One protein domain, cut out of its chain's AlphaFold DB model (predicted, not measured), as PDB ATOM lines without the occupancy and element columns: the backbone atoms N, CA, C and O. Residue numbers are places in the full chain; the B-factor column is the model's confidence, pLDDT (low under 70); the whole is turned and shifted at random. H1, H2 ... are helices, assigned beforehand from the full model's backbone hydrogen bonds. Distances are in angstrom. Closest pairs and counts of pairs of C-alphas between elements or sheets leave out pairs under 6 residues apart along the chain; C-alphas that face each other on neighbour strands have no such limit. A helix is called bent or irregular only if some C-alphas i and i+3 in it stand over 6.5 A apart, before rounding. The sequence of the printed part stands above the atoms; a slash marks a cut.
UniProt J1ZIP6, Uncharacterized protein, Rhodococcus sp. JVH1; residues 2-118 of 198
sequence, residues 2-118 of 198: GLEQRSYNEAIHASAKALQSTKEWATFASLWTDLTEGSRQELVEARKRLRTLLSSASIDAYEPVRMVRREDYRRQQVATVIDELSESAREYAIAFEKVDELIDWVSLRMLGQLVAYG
ATOM      1  N   GLY A   2     -89.859   1.590  -7.751       42.25
ATOM      2  CA  GLY A   2     -89.855   2.645  -8.796       42.25
ATOM      3  C   GLY A   2     -90.342   2.228 -10.200       42.25
ATOM      4  O   GLY A   2     -90.785   3.076 -10.969       42.25
ATOM      5  N   LEU A   3     -90.278   0.933 -10.539       44.56
ATOM      6  CA  LEU A   3     -90.713   0.395 -11.843       44.56
ATOM      7  C   LEU A   3     -92.244   0.316 -11.970       44.56
ATOM      8  O   LEU A   3     -92.792   0.632 -13.020       44.56
ATOM      9  N   GLU A   4     -92.931  -0.024 -10.881       58.06
ATOM     10  CA  GLU A   4     -94.397  -0.082 -10.820       58.06
ATOM     11  C   GLU A   4     -95.017   1.305 -11.015       58.06
ATOM     12  O   GLU A   4     -95.897   1.477 -11.848       58.06
ATOM     13  N   GLN A   5     -94.494   2.333 -10.337       55.59
ATOM     14  CA  GLN A   5     -95.030   3.694 -10.432       55.59
ATOM     15  C   GLN A   5     -94.921   4.287 -11.847       55.59
ATOM     16  O   GLN A   5     -95.820   5.000 -12.291       55.59
ATOM     17  N   ARG A   6     -93.844   3.976 -12.581       55.22
ATOM     18  CA  ARG A   6     -93.674   4.414 -13.972       55.22
ATOM     19  C   ARG A   6     -94.658   3.713 -14.916       55.22
ATOM     20  O   ARG A   6     -95.277   4.386 -15.731       55.22
ATOM     21  N   SER A   7     -94.850   2.406 -14.740       65.00
ATOM     22  CA  SER A   7     -95.815   1.606 -15.505       65.00
ATOM     23  C   SER A   7     -97.264   2.064 -15.269       65.00
ATOM     24  O   SER A   7     -98.024   2.212 -16.224       65.00
ATOM     25  N   TYR A   8     -97.631   2.403 -14.027       64.00
ATOM     26  CA  TYR A   8     -98.953   2.961 -13.725       64.00
ATOM     27  C   TYR A   8     -99.176   4.337 -14.356       64.00
ATOM     28  O   TYR A   8    -100.241   4.582 -14.917       64.00
ATOM     29  N   ASN A   9     -98.180   5.226 -14.316       69.00
ATOM     30  CA  ASN A   9     -98.294   6.540 -14.952       69.00
ATOM     31  C   ASN A   9     -98.481   6.422 -16.473       69.00
ATOM     32  O   ASN A   9     -99.304   7.133 -17.047       69.00
ATOM     33  N   GLU A  10     -97.763   5.506 -17.124       70.62
ATOM     34  CA  GLU A  10     -97.920   5.237 -18.559       70.62
ATOM     35  C   GLU A  10     -99.327   4.704 -18.883       70.62
ATOM     36  O   GLU A  10     -99.971   5.211 -19.804       70.62
ATOM     37  N   ALA A  11     -99.861   3.778 -18.079       66.50
ATOM     38  CA  ALA A  11    -101.223   3.258 -18.240       66.50
ATOM     39  C   ALA A  11    -102.310   4.323 -17.999       66.50
ATOM     40  O   ALA A  11    -103.297   4.389 -18.739       66.50
ATOM     41  N   ILE A  12    -102.126   5.200 -17.007       70.44
ATOM     42  CA  ILE A  12    -103.025   6.334 -16.743       70.44
ATOM     43  C   ILE A  12    -103.015   7.304 -17.928       70.44
ATOM     44  O   ILE A  12    -104.077   7.724 -18.389       70.44
ATOM     45  N   HIS A  13    -101.839   7.632 -18.470       75.06
ATOM     46  CA  HIS A  13    -101.733   8.494 -19.648       75.06
ATOM     47  C   HIS A  13    -102.358   7.863 -20.895       75.06
ATOM     48  O   HIS A  13    -103.052   8.557 -21.641       75.06
ATOM     49  N   ALA A  14    -102.160   6.561 -21.110       74.62
ATOM     50  CA  ALA A  14    -102.802   5.832 -22.199       74.62
ATOM     51  C   ALA A  14    -104.334   5.854 -22.060       74.62
ATOM     52  O   ALA A  14    -105.034   6.150 -23.028       74.62
ATOM     53  N   SER A  15    -104.845   5.646 -20.844       73.06
ATOM     54  CA  SER A  15    -106.283   5.682 -20.540       73.06
ATOM     55  C   SER A  15    -106.876   7.077 -20.754       73.06
ATOM     56  O   SER A  15    -107.911   7.217 -21.398       73.06
ATOM     57  N   ALA A  16    -106.188   8.130 -20.299       79.88
ATOM     58  CA  ALA A  16    -106.596   9.513 -20.541       79.88
ATOM     59  C   ALA A  16    -106.627   9.849 -22.042       79.88
ATOM     60  O   ALA A  16    -107.549  10.514 -22.512       79.88
ATOM     61  N   LYS A  17    -105.653   9.359 -22.817       80.19
ATOM     62  CA  LYS A  17    -105.620   9.543 -24.274       80.19
ATOM     63  C   LYS A  17    -106.758   8.794 -24.973       80.19
ATOM     64  O   LYS A  17    -107.354   9.336 -25.900       80.19
ATOM     65  N   ALA A  18    -107.076   7.581 -24.527       80.06
ATOM     66  CA  ALA A  18    -108.209   6.817 -25.041       80.06
ATOM     67  C   ALA A  18    -109.542   7.521 -24.737       80.06
ATOM     68  O   ALA A  18    -110.357   7.694 -25.642       80.06
ATOM     69  N   LEU A  19    -109.716   8.028 -23.512       83.12
ATOM     70  CA  LEU A  19    -110.871   8.840 -23.114       83.12
ATOM     71  C   LEU A  19    -111.049  10.074 -24.006       83.12
ATOM     72  O   LEU A  19    -112.153  10.357 -24.450       83.12
ATOM     73  N   GLN A  20    -109.964  10.774 -24.341       87.69
ATOM     74  CA  GLN A  20    -110.027  11.937 -25.235       87.69
ATOM     75  C   GLN A  20    -110.452  11.598 -26.671       87.69
ATOM     76  O   GLN A  20    -110.879  12.488 -27.405       87.69
ATOM     77  N   SER A  21    -110.322  10.335 -27.086       87.12
ATOM     78  CA  SER A  21    -110.711   9.875 -28.423       87.12
ATOM     79  C   SER A  21    -112.170   9.420 -28.524       87.12
ATOM     80  O   SER A  21    -112.623   9.078 -29.617       87.12
ATOM     81  N   THR A  22    -112.916   9.406 -27.413       88.69
ATOM     82  CA  THR A  22    -114.321   8.994 -27.429       88.69
ATOM     83  C   THR A  22    -115.225  10.060 -28.045       88.69
ATOM     84  O   THR A  22    -114.909  11.254 -28.092       88.69
ATOM     85  N   LYS A  23    -116.391   9.622 -28.528       91.19
ATOM     86  CA  LYS A  23    -117.390  10.514 -29.129       91.19
ATOM     87  C   LYS A  23    -117.926  11.512 -28.104       91.19
ATOM     88  O   LYS A  23    -118.170  12.668 -28.449       91.19
ATOM     89  N   GLU A  24    -118.109  11.073 -26.867       91.12
ATOM     90  CA  GLU A  24    -118.582  11.869 -25.738       91.12
ATOM     91  C   GLU A  24    -117.622  13.031 -25.481       91.12
ATOM     92  O   GLU A  24    -118.050  14.184 -25.435       91.12
ATOM     93  N   TRP A  25    -116.315  12.747 -25.429       92.44
ATOM     94  CA  TRP A  25    -115.294  13.772 -25.228       92.44
ATOM     95  C   TRP A  25    -115.214  14.749 -26.402       92.44
ATOM     96  O   TRP A  25    -115.134  15.960 -26.197       92.44
ATOM     97  N   ALA A  26    -115.284  14.245 -27.639       93.12
ATOM     98  CA  ALA A  26    -115.303  15.089 -28.833       93.12
ATOM     99  C   ALA A  26    -116.533  16.017 -28.867       93.12
ATOM    100  O   ALA A  26    -116.410  17.202 -29.178       93.12
ATOM    101  N   THR A  27    -117.706  15.496 -28.495       94.56
ATOM    102  CA  THR A  27    -118.959  16.266 -28.420       94.56
ATOM    103  C   THR A  27    -118.863  17.355 -27.355       94.56
ATOM    104  O   THR A  27    -119.136  18.520 -27.638       94.56
ATOM    105  N   PHE A  28    -118.400  16.998 -26.155       96.25
ATOM    106  CA  PHE A  28    -118.158  17.946 -25.070       96.25
ATOM    107  C   PHE A  28    -117.173  19.057 -25.473       96.25
ATOM    108  O   PHE A  28    -117.453  20.238 -25.265       96.25
ATOM    109  N   ALA A  29    -116.046  18.703 -26.099       95.12
ATOM    110  CA  ALA A  29    -115.032  19.664 -26.533       95.12
ATOM    111  C   ALA A  29    -115.549  20.630 -27.617       95.12
ATOM    112  O   ALA A  29    -115.212  21.818 -27.592       95.12
ATOM    113  N   SER A  30    -116.387  20.143 -28.540       96.19
ATOM    114  CA  SER A  30    -117.049  20.993 -29.537       96.19
ATOM    115  C   SER A  30    -117.981  21.997 -28.861       96.19
ATOM    116  O   SER A  30    -117.807  23.202 -29.027       96.19
ATOM    117  N   LEU A  31    -118.891  21.521 -28.005       96.69
ATOM    118  CA  LEU A  31    -119.859  22.372 -27.304       96.69
ATOM    119  C   LEU A  31    -119.182  23.398 -26.387       96.69
ATOM    120  O   LEU A  31    -119.640  24.532 -26.275       96.69
ATOM    121  N   TRP A  32    -118.055  23.041 -25.766       94.94
ATOM    122  CA  TRP A  32    -117.238  23.987 -25.004       94.94
ATOM    123  C   TRP A  32    -116.686  25.134 -25.861       94.94
ATOM    124  O   TRP A  32    -116.599  26.281 -25.409       94.94
ATOM    125  N   THR A  33    -116.292  24.819 -27.092       95.06
ATOM    126  CA  THR A  33    -115.749  25.800 -28.038       95.06
ATOM    127  C   THR A  33    -116.852  26.710 -28.575       95.06
ATOM    128  O   THR A  33    -116.634  27.914 -28.702       95.06
ATOM    129  N   ASP A  34    -118.046  26.158 -28.795       95.06
ATOM    130  CA  ASP A  34    -119.209  26.875 -29.331       95.06
ATOM    131  C   ASP A  34    -119.986  27.670 -28.258       95.06
ATOM    132  O   ASP A  34    -120.836  28.506 -28.576       95.06
ATOM    133  N   LEU A  35    -119.682  27.450 -26.974       95.25
ATOM    134  CA  LEU A  35    -120.315  28.122 -25.839       95.25
ATOM    135  C   LEU A  35    -120.077  29.639 -25.860       95.25
ATOM    136  O   LEU A  35    -118.968  30.125 -25.603       95.25
ATOM    137  N   THR A  36    -121.159  30.390 -26.056       96.31
ATOM    138  CA  THR A  36    -121.145  31.857 -25.989       96.31
ATOM    139  C   THR A  36    -120.896  32.366 -24.568       96.31
ATOM    140  O   THR A  36    -121.156  31.676 -23.581       96.31
ATOM    141  N   GLU A  37    -120.453  33.618 -24.439       96.06
ATOM    142  CA  GLU A  37    -120.280  34.258 -23.128       96.06
ATOM    143  C   GLU A  37    -121.593  34.324 -22.326       96.06
ATOM    144  O   GLU A  37    -121.588  34.101 -21.118       96.06
ATOM    145  N   GLY A  38    -122.731  34.542 -22.996       96.62
ATOM    146  CA  GLY A  38    -124.044  34.537 -22.342       96.62
ATOM    147  C   GLY A  38    -124.380  33.174 -21.732       96.62
ATOM    148  O   GLY A  38    -124.740  33.089 -20.560       96.62
ATOM    149  N   SER A  39    -124.170  32.096 -22.489       96.12
ATOM    150  CA  SER A  39    -124.387  30.724 -22.015       96.12
ATOM    151  C   SER A  39    -123.422  30.340 -20.884       96.12
ATOM    152  O   SER A  39    -123.802  29.645 -19.944       96.12
ATOM    153  N   ARG A  40    -122.177  30.835 -20.908       96.38
ATOM    154  CA  ARG A  40    -121.218  30.645 -19.802       96.38
ATOM    155  C   ARG A  40    -121.688  31.324 -18.518       96.38
ATOM    156  O   ARG A  40    -121.609  30.722 -17.447       96.38
ATOM    157  N   GLN A  41    -122.191  32.553 -18.612       97.50
ATOM    158  CA  GLN A  41    -122.746  33.270 -17.461       97.50
ATOM    159  C   GLN A  41    -123.983  32.560 -16.904       97.50
ATOM    160  O   GLN A  41    -124.112  32.417 -15.690       97.50
ATOM    161  N   GLU A  42    -124.839  32.039 -17.779       97.50
ATOM    162  CA  GLU A  42    -126.007  31.250 -17.389       97.50
ATOM    163  C   GLU A  42    -125.619  30.000 -16.580       97.50
ATOM    164  O   GLU A  42    -126.166  29.771 -15.501       97.50
ATOM    165  N   LEU A  43    -124.604  29.246 -17.020       96.75
ATOM    166  CA  LEU A  43    -124.069  28.097 -16.276       96.75
ATOM    167  C   LEU A  43    -123.516  28.494 -14.896       96.75
ATOM    168  O   LEU A  43    -123.673  27.761 -13.914       96.75
ATOM    169  N   VAL A  44    -122.879  29.665 -14.789       97.00
ATOM    170  CA  VAL A  44    -122.391  30.197 -13.506       97.00
ATOM    171  C   VAL A  44    -123.553  30.520 -12.565       97.00
ATOM    172  O   VAL A  44    -123.491  30.168 -11.382       97.00
ATOM    173  N   GLU A  45    -124.614  31.152 -13.060       97.38
ATOM    174  CA  GLU A  45    -125.805  31.451 -12.259       97.38
ATOM    175  C   GLU A  45    -126.563  30.179 -11.860       97.38
ATOM    176  O   GLU A  45    -126.934  30.022 -10.693       97.38
ATOM    177  N   ALA A  46    -126.689  29.210 -12.769       97.06
ATOM    178  CA  ALA A  46    -127.243  27.892 -12.475       97.06
ATOM    179  C   ALA A  46    -126.466  27.189 -11.352       97.06
ATOM    180  O   ALA A  46    -127.062  26.692 -10.391       97.06
ATOM    181  N   ARG A  47    -125.127  27.238 -11.384       96.44
ATOM    182  CA  ARG A  47    -124.280  26.710 -10.304       96.44
ATOM    183  C   ARG A  47    -124.524  27.423  -8.971       96.44
ATOM    184  O   ARG A  47    -124.584  26.764  -7.930       96.44
ATOM    185  N   LYS A  48    -124.654  28.755  -8.970       96.50
ATOM    186  CA  LYS A  48    -124.973  29.524  -7.752       96.50
ATOM    187  C   LYS A  48    -126.333  29.118  -7.186       96.50
ATOM    188  O   LYS A  48    -126.442  28.900  -5.980       96.50
ATOM    189  N   ARG A  49    -127.342  28.954  -8.045       96.44
ATOM    190  CA  ARG A  49    -128.680  28.496  -7.652       96.44
ATOM    191  C   ARG A  49    -128.644  27.085  -7.067       96.44
ATOM    192  O   ARG A  49    -129.169  26.881  -5.972       96.44
ATOM    193  N   LEU A  50    -127.968  26.142  -7.725       96.31
ATOM    194  CA  LEU A  50    -127.808  24.775  -7.221       96.31
ATOM    195  C   LEU A  50    -127.107  24.735  -5.867       96.31
ATOM    196  O   LEU A  50    -127.525  23.978  -4.999       96.31
ATOM    197  N   ARG A  51    -126.103  25.584  -5.625       96.25
ATOM    198  CA  ARG A  51    -125.440  25.661  -4.313       96.25
ATOM    199  C   ARG A  51    -126.412  26.009  -3.182       96.25
ATOM    200  O   ARG A  51    -126.259  25.502  -2.073       96.25
ATOM    201  N   THR A  52    -127.397  26.862  -3.451       95.19
ATOM    202  CA  THR A  52    -128.441  27.219  -2.482       95.19
ATOM    203  C   THR A  52    -129.465  26.092  -2.325       95.19
ATOM    204  O   THR A  52    -129.784  25.702  -1.200       95.19
ATOM    205  N   LEU A  53    -129.947  25.525  -3.437       94.88
ATOM    206  CA  LEU A  53    -130.932  24.432  -3.436       94.88
ATOM    207  C   LEU A  53    -130.392  23.155  -2.779       94.88
ATOM    208  O   LEU A  53    -131.115  22.473  -2.063       94.88
ATOM    209  N   LEU A  54    -129.109  22.866  -2.976       96.44
ATOM    210  CA  LEU A  54    -128.427  21.677  -2.465       96.44
ATOM    211  C   LEU A  54    -127.615  21.956  -1.194       96.44
ATOM    212  O   LEU A  54    -126.727  21.178  -0.842       96.44
ATOM    213  N   SER A  55    -127.887  23.064  -0.500       96.31
ATOM    214  CA  SER A  55    -127.268  23.310   0.802       96.31
ATOM    215  C   SER A  55    -127.669  22.213   1.797       96.31
ATOM    216  O   SER A  55    -128.772  21.669   1.710       96.31
ATOM    217  N   SER A  56    -126.806  21.899   2.771       93.50
ATOM    218  CA  SER A  56    -127.133  20.888   3.790       93.50
ATOM    219  C   SER A  56    -128.451  21.200   4.493       93.50
ATOM    220  O   SER A  56    -129.278  20.311   4.629       93.50
ATOM    221  N   ALA A  57    -128.696  22.475   4.820       94.69
ATOM    222  CA  ALA A  57    -129.944  22.921   5.430       94.69
ATOM    223  C   ALA A  57    -131.168  22.657   4.534       94.69
ATOM    224  O   ALA A  57    -132.183  22.175   5.025       94.69
ATOM    225  N   SER A  58    -131.071  22.926   3.227       94.12
ATOM    226  CA  SER A  58    -132.151  22.661   2.265       94.12
ATOM    227  C   SER A  58    -132.438  21.163   2.130       94.12
ATOM    228  O   SER A  58    -133.596  20.749   2.127       94.12
ATOM    229  N   ILE A  59    -131.388  20.342   2.063       94.81
ATOM    230  CA  ILE A  59    -131.517  18.885   1.948       94.81
ATOM    231  C   ILE A  59    -132.086  18.290   3.242       94.81
ATOM    232  O   ILE A  59    -132.987  17.461   3.175       94.81
ATOM    233  N   ASP A  60    -131.589  18.715   4.406       94.88
ATOM    234  CA  ASP A  60    -132.066  18.247   5.714       94.88
ATOM    235  C   ASP A  60    -133.523  18.662   5.964       94.88
ATOM    236  O   ASP A  60    -134.288  17.891   6.543       94.88
ATOM    237  N   ALA A  61    -133.922  19.853   5.497       95.62
ATOM    238  CA  ALA A  61    -135.306  20.318   5.560       95.62
ATOM    239  C   ALA A  61    -136.249  19.490   4.671       95.62
ATOM    240  O   ALA A  61    -137.399  19.274   5.051       95.62
ATOM    241  N   TYR A  62    -135.778  19.021   3.510       95.06
ATOM    242  CA  TYR A  62    -136.540  18.122   2.641       95.06
ATOM    243  C   TYR A  62    -136.624  16.696   3.215       95.06
ATOM    244  O   TYR A  62    -137.708  16.120   3.302       95.06
ATOM    245  N   GLU A  63    -135.488  16.116   3.605       94.94
ATOM    246  CA  GLU A  63    -135.402  14.773   4.177       94.94
ATOM    247  C   GLU A  63    -134.195  14.667   5.131       94.94
ATOM    248  O   GLU A  63    -133.044  14.623   4.684       94.94
ATOM    249  N   PRO A  64    -134.426  14.554   6.449       91.25
ATOM    250  CA  PRO A  64    -133.339  14.559   7.421       91.25
ATOM    251  C   PRO A  64    -132.563  13.238   7.478       91.25
ATOM    252  O   PRO A  64    -131.368  13.247   7.769       91.25
ATOM    253  N   VAL A  65    -133.194  12.091   7.195       91.38
ATOM    254  CA  VAL A  65    -132.627  10.781   7.571       91.38
ATOM    255  C   VAL A  65    -132.353   9.884   6.367       91.38
ATOM    256  O   VAL A  65    -131.308   9.237   6.295       91.38
ATOM    257  N   ARG A  66    -133.275   9.802   5.406       93.94
ATOM    258  CA  ARG A  66    -133.214   8.774   4.355       93.94
ATOM    259  C   ARG A  66    -132.280   9.178   3.215       93.94
ATOM    260  O   ARG A  66    -132.665   9.938   2.332       93.94
ATOM    261  N   MET A  67    -131.077   8.600   3.187       91.88
ATOM    262  CA  MET A  67    -130.044   8.920   2.188       91.88
ATOM    263  C   MET A  67    -130.502   8.768   0.734       91.88
ATOM    264  O   MET A  67    -130.210   9.645  -0.070       91.88
ATOM    265  N   VAL A  68    -131.269   7.720   0.409       93.94
ATOM    266  CA  VAL A  68    -131.790   7.507  -0.958       93.94
ATOM    267  C   VAL A  68    -132.680   8.670  -1.396       93.94
ATOM    268  O   VAL A  68    -132.458   9.255  -2.443       93.94
ATOM    269  N   ARG A  69    -133.621   9.093  -0.547       93.00
ATOM    270  CA  ARG A  69    -134.512  10.222  -0.855       93.00
ATOM    271  C   ARG A  69    -133.773  11.554  -0.948       93.00
ATOM    272  O   ARG A  69    -134.134  12.401  -1.755       93.00
ATOM    273  N   ARG A  70    -132.736  11.747  -0.127       95.88
ATOM    274  CA  ARG A  70    -131.855  12.920  -0.226       95.88
ATOM    275  C   ARG A  70    -131.123  12.941  -1.562       95.88
ATOM    276  O   ARG A  70    -130.950  14.010  -2.132       95.88
ATOM    277  N   GLU A  71    -130.700  11.780  -2.045       93.38
ATOM    278  CA  GLU A  71    -130.065  11.643  -3.351       93.38
ATOM    279  C   GLU A  71    -131.048  11.889  -4.500       93.38
ATOM    280  O   GLU A  71    -130.747  12.686  -5.387       93.38
ATOM    281  N   ASP A  72    -132.255  11.324  -4.432       94.44
ATOM    282  CA  ASP A  72    -133.321  11.589  -5.406       94.44
ATOM    283  C   ASP A  72    -133.639  13.088  -5.490       94.44
ATOM    284  O   ASP A  72    -133.751  13.646  -6.582       94.44
ATOM    285  N   TYR A  73    -133.705  13.772  -4.342       94.06
ATOM    286  CA  TYR A  73    -133.883  15.222  -4.289       94.06
ATOM    287  C   TYR A  73    -132.753  15.974  -4.990       94.06
ATOM    288  O   TYR A  73    -133.030  16.868  -5.790       94.06
ATOM    289  N   ARG A  74    -131.486  15.614  -4.736       95.69
ATOM    290  CA  ARG A  74    -130.344  16.256  -5.411       95.69
ATOM    291  C   ARG A  74    -130.449  16.108  -6.922       95.69
ATOM    292  O   ARG A  74    -130.369  17.111  -7.626       95.69
ATOM    293  N   ARG A  75    -130.684  14.883  -7.398       94.31
ATOM    294  CA  ARG A  75    -130.837  14.575  -8.825       94.31
ATOM    295  C   ARG A  75    -131.974  15.372  -9.447       94.31
ATOM    296  O   ARG A  75    -131.784  15.989 -10.488       94.31
ATOM    297  N   GLN A  76    -133.120  15.434  -8.773       96.06
ATOM    298  CA  GLN A  76    -134.267  16.191  -9.258       96.06
ATOM    299  C   GLN A  76    -133.981  17.697  -9.331       96.06
ATOM    300  O   GLN A  76    -134.338  18.330 -10.317       96.06
ATOM    301  N   GLN A  77    -133.327  18.288  -8.324       97.06
ATOM    302  CA  GLN A  77    -132.974  19.713  -8.367       97.06
ATOM    303  C   GLN A  77    -131.967  20.024  -9.480       97.06
ATOM    304  O   GLN A  77    -132.105  21.049 -10.144       97.06
ATOM    305  N   VAL A  78    -130.980  19.148  -9.702       96.19
ATOM    306  CA  VAL A  78    -130.024  19.282 -10.812       96.19
ATOM    307  C   VAL A  78    -130.745  19.212 -12.154       96.19
ATOM    308  O   VAL A  78    -130.590  20.133 -12.951       96.19
ATOM    309  N   ALA A  79    -131.585  18.195 -12.366       95.06
ATOM    310  CA  ALA A  79    -132.359  18.032 -13.596       95.06
ATOM    311  C   ALA A  79    -133.240  19.259 -13.881       95.06
ATOM    312  O   ALA A  79    -133.146  19.837 -14.957       95.06
ATOM    313  N   THR A  80    -133.995  19.735 -12.884       96.94
ATOM    314  CA  THR A  80    -134.832  20.937 -13.025       96.94
ATOM    315  C   THR A  80    -134.014  22.163 -13.429       96.94
ATOM    316  O   THR A  80    -134.434  22.918 -14.299       96.94
ATOM    317  N   VAL A  81    -132.848  22.389 -12.814       97.25
ATOM    318  CA  VAL A  81    -132.013  23.548 -13.166       97.25
ATOM    319  C   VAL A  81    -131.429  23.411 -14.572       97.25
ATOM    320  O   VAL A  81    -131.346  24.413 -15.273       97.25
ATOM    321  N   ILE A  82    -131.042  22.204 -14.994       96.38
ATOM    322  CA  ILE A  82    -130.546  21.949 -16.354       96.38
ATOM    323  C   ILE A  82    -131.652  22.169 -17.397       96.38
ATOM    324  O   ILE A  82    -131.390  22.768 -18.438       96.38
ATOM    325  N   ASP A  83    -132.885  21.744 -17.115       96.50
ATOM    326  CA  ASP A  83    -134.031  21.912 -18.020       96.50
ATOM    327  C   ASP A  83    -134.403  23.385 -18.247       96.50
ATOM    328  O   ASP A  83    -134.917  23.742 -19.309       96.50
ATOM    329  N   GLU A  84    -134.122  24.251 -17.272       97.12
ATOM    330  CA  GLU A  84    -134.362  25.695 -17.350       97.12
ATOM    331  C   GLU A  84    -133.287  26.462 -18.144       97.12
ATOM    332  O   GLU A  84    -133.492  27.639 -18.449       97.12
ATOM    333  N   LEU A  85    -132.158  25.827 -18.478       97.56
ATOM    334  CA  LEU A  85    -131.084  26.455 -19.248       97.56
ATOM    335  C   LEU A  85    -131.490  26.695 -20.710       97.56
ATOM    336  O   LEU A  85    -132.252  25.930 -21.314       97.56
ATOM    337  N   SER A  86    -130.881  27.711 -21.322       97.31
ATOM    338  CA  SER A  86    -130.858  27.860 -22.775       97.31
ATOM    339  C   SER A  86    -130.303  26.603 -23.446       97.31
ATOM    340  O   SER A  86    -129.516  25.858 -22.866       97.31
ATOM    341  N   GLU A  87    -130.696  26.369 -24.698       96.19
ATOM    342  CA  GLU A  87    -130.320  25.165 -25.444       96.19
ATOM    343  C   GLU A  87    -128.806  24.915 -25.446       96.19
ATOM    344  O   GLU A  87    -128.375  23.842 -25.040       96.19
ATOM    345  N   SER A  88    -127.996  25.929 -25.767       95.75
ATOM    346  CA  SER A  88    -126.531  25.805 -25.780       95.75
ATOM    347  C   SER A  88    -125.945  25.460 -24.401       95.75
ATOM    348  O   SER A  88    -125.068  24.602 -24.296       95.75
ATOM    349  N   ALA A  89    -126.437  26.089 -23.327       96.56
ATOM    350  CA  ALA A  89    -125.975  25.796 -21.969       96.56
ATOM    351  C   ALA A  89    -126.426  24.400 -21.502       96.56
ATOM    352  O   ALA A  89    -125.649  23.678 -20.873       96.56
ATOM    353  N   ARG A  90    -127.654  23.999 -21.847       97.38
ATOM    354  CA  ARG A  90    -128.218  22.682 -21.537       97.38
ATOM    355  C   ARG A  90    -127.466  21.562 -22.248       97.38
ATOM    356  O   ARG A  90    -127.072  20.596 -21.601       97.38
ATOM    357  N   GLU A  91    -127.239  21.691 -23.552       96.94
ATOM    358  CA  GLU A  91    -126.498  20.703 -24.344       96.94
ATOM    359  C   GLU A  91    -125.081  20.512 -23.808       96.94
ATOM    360  O   GLU A  91    -124.628  19.378 -23.648       96.94
ATOM    361  N   TYR A  92    -124.406  21.608 -23.452       97.19
ATOM    362  CA  TYR A  92    -123.107  21.535 -22.796       97.19
ATOM    363  C   TYR A  92    -123.170  20.795 -21.450       97.19
ATOM    364  O   TYR A  92    -122.333  19.930 -21.193       97.19
ATOM    365  N   ALA A  93    -124.149  21.107 -20.593       96.12
ATOM    366  CA  ALA A  93    -124.296  20.458 -19.289       96.12
ATOM    367  C   ALA A  93    -124.543  18.944 -19.422       96.12
ATOM    368  O   ALA A  93    -123.914  18.159 -18.713       96.12
ATOM    369  N   ILE A  94    -125.384  18.535 -20.375       95.31
ATOM    370  CA  ILE A  94    -125.643  17.122 -20.689       95.31
ATOM    371  C   ILE A  94    -124.374  16.442 -21.220       95.31
ATOM    372  O   ILE A  94    -124.039  15.334 -20.806       95.31
ATOM    373  N   ALA A  95    -123.635  17.091 -22.123       95.00
ATOM    374  CA  ALA A  95    -122.390  16.532 -22.646       95.00
ATOM    375  C   ALA A  95    -121.320  16.380 -21.553       95.00
ATOM    376  O   ALA A  95    -120.581  15.396 -21.554       95.00
ATOM    377  N   PHE A  96    -121.264  17.314 -20.600       94.38
ATOM    378  CA  PHE A  96    -120.396  17.204 -19.431       94.38
ATOM    379  C   PHE A  96    -120.783  16.012 -18.544       94.38
ATOM    380  O   PHE A  96    -119.901  15.250 -18.164       94.38
ATOM    381  N   GLU A  97    -122.076  15.795 -18.279       92.31
ATOM    382  CA  GLU A  97    -122.558  14.613 -17.544       92.31
ATOM    383  C   GLU A  97    -122.149  13.306 -18.242       92.31
ATOM    384  O   GLU A  97    -121.692  12.376 -17.588       92.31
ATOM    385  N   LYS A  98    -122.210  13.239 -19.579       90.44
ATOM    386  CA  LYS A  98    -121.746  12.054 -20.324       90.44
ATOM    387  C   LYS A  98    -120.247  11.807 -20.222       90.44
ATOM    388  O   LYS A  98    -119.822  10.653 -20.192       90.44
ATOM    389  N   VAL A  99    -119.447  12.865 -20.155       90.94
ATOM    390  CA  VAL A  99    -118.011  12.739 -19.888       90.94
ATOM    391  C   VAL A  99    -117.758  12.285 -18.449       90.94
ATOM    392  O   VAL A  99    -116.908  11.423 -18.240       90.94
ATOM    393  N   ASP A 100    -118.497  12.815 -17.477       89.94
ATOM    394  CA  ASP A 100    -118.406  12.419 -16.067       89.94
ATOM    395  C   ASP A 100    -118.780  10.940 -15.870       89.94
ATOM    396  O   ASP A 100    -117.983  10.176 -15.331       89.94
ATOM    397  N   GLU A 101    -119.903  10.488 -16.445       86.75
ATOM    398  CA  GLU A 101    -120.317   9.076 -16.472       86.75
ATOM    399  C   GLU A 101    -119.220   8.169 -17.056       86.75
ATOM    400  O   GLU A 101    -118.959   7.076 -16.547       86.75
ATOM    401  N   LEU A 102    -118.560   8.618 -18.128       84.38
ATOM    402  CA  LEU A 102    -117.475   7.879 -18.766       84.38
ATOM    403  C   LEU A 102    -116.224   7.813 -17.870       84.38
ATOM    404  O   LEU A 102    -115.600   6.752 -17.770       84.38
ATOM    405  N   ILE A 103    -115.862   8.914 -17.203       84.25
ATOM    406  CA  ILE A 103    -114.750   8.959 -16.239       84.25
ATOM    407  C   ILE A 103    -115.040   8.042 -15.053       84.25
ATOM    408  O   ILE A 103    -114.159   7.275 -14.653       84.25
ATOM    409  N   ASP A 104    -116.253   8.086 -14.513       82.69
ATOM    410  CA  ASP A 104    -116.690   7.220 -13.421       82.69
ATOM    411  C   ASP A 104    -116.630   5.752 -13.833       82.69
ATOM    412  O   ASP A 104    -116.111   4.914 -13.093       82.69
ATOM    413  N   TRP A 105    -117.085   5.428 -15.044       77.69
ATOM    414  CA  TRP A 105    -117.021   4.071 -15.571       77.69
ATOM    415  C   TRP A 105    -115.578   3.569 -15.678       77.69
ATOM    416  O   TRP A 105    -115.275   2.473 -15.201       77.69
ATOM    417  N   VAL A 106    -114.669   4.376 -16.233       76.75
ATOM    418  CA  VAL A 106    -113.242   4.031 -16.324       76.75
ATOM    419  C   VAL A 106    -112.606   3.921 -14.937       76.75
ATOM    420  O   VAL A 106    -111.869   2.973 -14.667       76.75
ATOM    421  N   SER A 107    -112.925   4.831 -14.022       73.50
ATOM    422  CA  SER A 107    -112.355   4.841 -12.672       73.50
ATOM    423  C   SER A 107    -112.822   3.639 -11.849       73.50
ATOM    424  O   SER A 107    -112.015   2.969 -11.206       73.50
ATOM    425  N   LEU A 108    -114.112   3.308 -11.901       70.62
ATOM    426  CA  LEU A 108    -114.680   2.196 -11.139       70.62
ATOM    427  C   LEU A 108    -114.355   0.840 -11.759       70.62
ATOM    428  O   LEU A 108    -114.069  -0.106 -11.026       70.62
ATOM    429  N   ARG A 109    -114.407   0.718 -13.091       67.94
ATOM    430  CA  ARG A 109    -114.192  -0.570 -13.757       67.94
ATOM    431  C   ARG A 109    -112.735  -0.813 -14.086       67.94
ATOM    432  O   ARG A 109    -112.233  -1.844 -13.677       67.94
ATOM    433  N   MET A 110    -112.029   0.104 -14.744       65.88
ATOM    434  CA  MET A 110    -110.644  -0.165 -15.153       65.88
ATOM    435  C   MET A 110    -109.668  -0.061 -13.981       65.88
ATOM    436  O   MET A 110    -108.916  -0.998 -13.732       65.88
ATOM    437  N   LEU A 111    -109.687   1.043 -13.224       64.12
ATOM    438  CA  LEU A 111    -108.769   1.192 -12.085       64.12
ATOM    439  C   LEU A 111    -109.177   0.293 -10.918       64.12
ATOM    440  O   LEU A 111    -108.315  -0.315 -10.287       64.12
ATOM    441  N   GLY A 112    -110.483   0.143 -10.678       64.56
ATOM    442  CA  GLY A 112    -110.998  -0.828  -9.716       64.56
ATOM    443  C   GLY A 112    -110.575  -2.259 -10.051       64.56
ATOM    444  O   GLY A 112    -110.141  -2.976  -9.154       64.56
ATOM    445  N   GLN A 113    -110.616  -2.664 -11.327       62.00
ATOM    446  CA  GLN A 113    -110.137  -3.986 -11.741       62.00
ATOM    447  C   GLN A 113    -108.616  -4.121 -11.647       62.00
ATOM    448  O   GLN A 113    -108.145  -5.141 -11.162       62.00
ATOM    449  N   LEU A 114    -107.841  -3.105 -12.028       61.75
ATOM    450  CA  LEU A 114    -106.378  -3.141 -11.894       61.75
ATOM    451  C   LEU A 114    -105.930  -3.244 -10.429       61.75
ATOM    452  O   LEU A 114    -104.966  -3.943 -10.128       61.75
ATOM    453  N   VAL A 115    -106.630  -2.575  -9.509       62.56
ATOM    454  CA  VAL A 115    -106.342  -2.655  -8.067       62.56
ATOM    455  C   VAL A 115    -106.846  -3.969  -7.465       62.56
ATOM    456  O   VAL A 115    -106.157  -4.553  -6.633       62.56
ATOM    457  N   ALA A 116    -108.033  -4.438  -7.860       61.09
ATOM    458  CA  ALA A 116    -108.636  -5.647  -7.297       61.09
ATOM    459  C   ALA A 116    -108.024  -6.947  -7.840       61.09
ATOM    460  O   ALA A 116    -107.952  -7.928  -7.104       61.09
ATOM    461  N   TYR A 117    -107.601  -6.961  -9.107       61.97
ATOM    462  CA  TYR A 117    -107.185  -8.175  -9.818       61.97
ATOM    463  C   TYR A 117    -105.727  -8.152 -10.280       61.97
ATOM    464  O   TYR A 117    -105.223  -9.187 -10.700       61.97
ATOM    465  N   GLY A 118    -105.028  -7.019 -10.160       66.00
ATOM    466  CA  GLY A 118    -103.624  -6.912 -10.544       66.00
ATOM    467  C   GLY A 118    -103.420  -6.919 -12.061       66.00
ATOM    468  O   GLY A 118    -104.265  -6.453 -12.828       66.00
TER     469      GLY A 118
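This is residues 2 to 118 of the 198 residues of an uncharacterized protein of Rhodococcus sp. JVH1 (UniProt J1ZIP6). The model is a flat, open V of two arms of helices that meet at one corner. One arm holds the long helix H6 with H2 packed on its first part and H1 following on toward the far end, where residues 2 to 7 of H1 stick out free; the other arm holds H3 and H5 side by side, with the short H4 across its far end. The printed part has 117 residues with six named helices, in the order H1 H2 H3 H4 H5 H6, and no named strand: the class is all helix. It is loose, with a radius of gyration of the C-alphas of 18.2 A, and spans 50 by 41 by 21 A along its three main axes.

H1, residues 2 to 20, touches no helix. It is close to but not clearly touching H2, residues 23 to 34; their closest C-alphas, those of Leu 19 and Trp 25, are 7.0 A apart. H6, residues 87 to 117, and H1 are also close but not clearly touching, at a shallow tilt of 31 degrees, opposite ways; their closest C-alphas, those of Leu 19 and Ile 103, are 7.9 A apart. H2 touches H6, which takes part with residues 88 to 99 alone; the closest C-alphas are those of Phe 28 and Ala 95, 5.1 A apart. The two run opposite ways at a steep tilt of 36 degrees, only just past shallow. H3, residues 37 to 53, is apart from H2. With residues 39 to 43 alone it touches residues 88 to 89 of H6, at a steep tilt of 63 degrees, the same way; the C-alphas of Ser 39 and Ala 89 come closest, at 5.2 A. H5, residues 67 to 83, touches H3 at a shallow tilt of 26 degrees, opposite ways, through residues 77 to 82 of H5 and 46 to 53 of H3; the C-alphas of Ala 46 and Val 81 come closest, at 6.5 A. H4, residues 56 to 62, touches residues 70 to 74 of H5, about perpendicular at 81 degrees; the closest C-alphas, of Ile 59 and Arg 70, are 6.4 A apart. H5 and H6 form a helical hairpin and only just touch, with 3 pairs of C-alphas within 8 A; the closest are those of Ile 82 and Arg 90, 5.7 A apart. H5 and H6 are the hubs, touching three helices each. The helix packing is mostly crossed: of five touching pairs, one is at a shallow tilt. In H2, H3, H4 and H5 each O i to N i+4 pair is within hydrogen-bond range; in H1 14 of 15 are, and in H6 25 of 27.

H1 begins at C-alpha 2 (-89.855, 2.645, -8.796) and measures 27.6 A from first to last C-alpha. H2 measures 16.5 A. H3 and H5 measure 24.4 A each, and H3 begins at C-alpha 37 (-120.280, 34.258, -23.128). H4 has 7 residues. H6, the longest helix with 31 residues, measures 43.5 A and ends at C-alpha 117 (-107.185, -8.175, -9.818). It is neither bent nor irregular, but only just: C-alphas 108 and 111 are 6.1 A apart.

The two C-alphas farthest apart are those of Leu 3 and Ala 61, at 51.8 A, while those of Gly 2 and Gly 118 are 16.9 A apart. The printed part has no cut, and its five links between helices are tight. The mean pLDDT of the printed part is 86.9; residues 2 to 9, residue 11 and residues 109 to 118 are under 70.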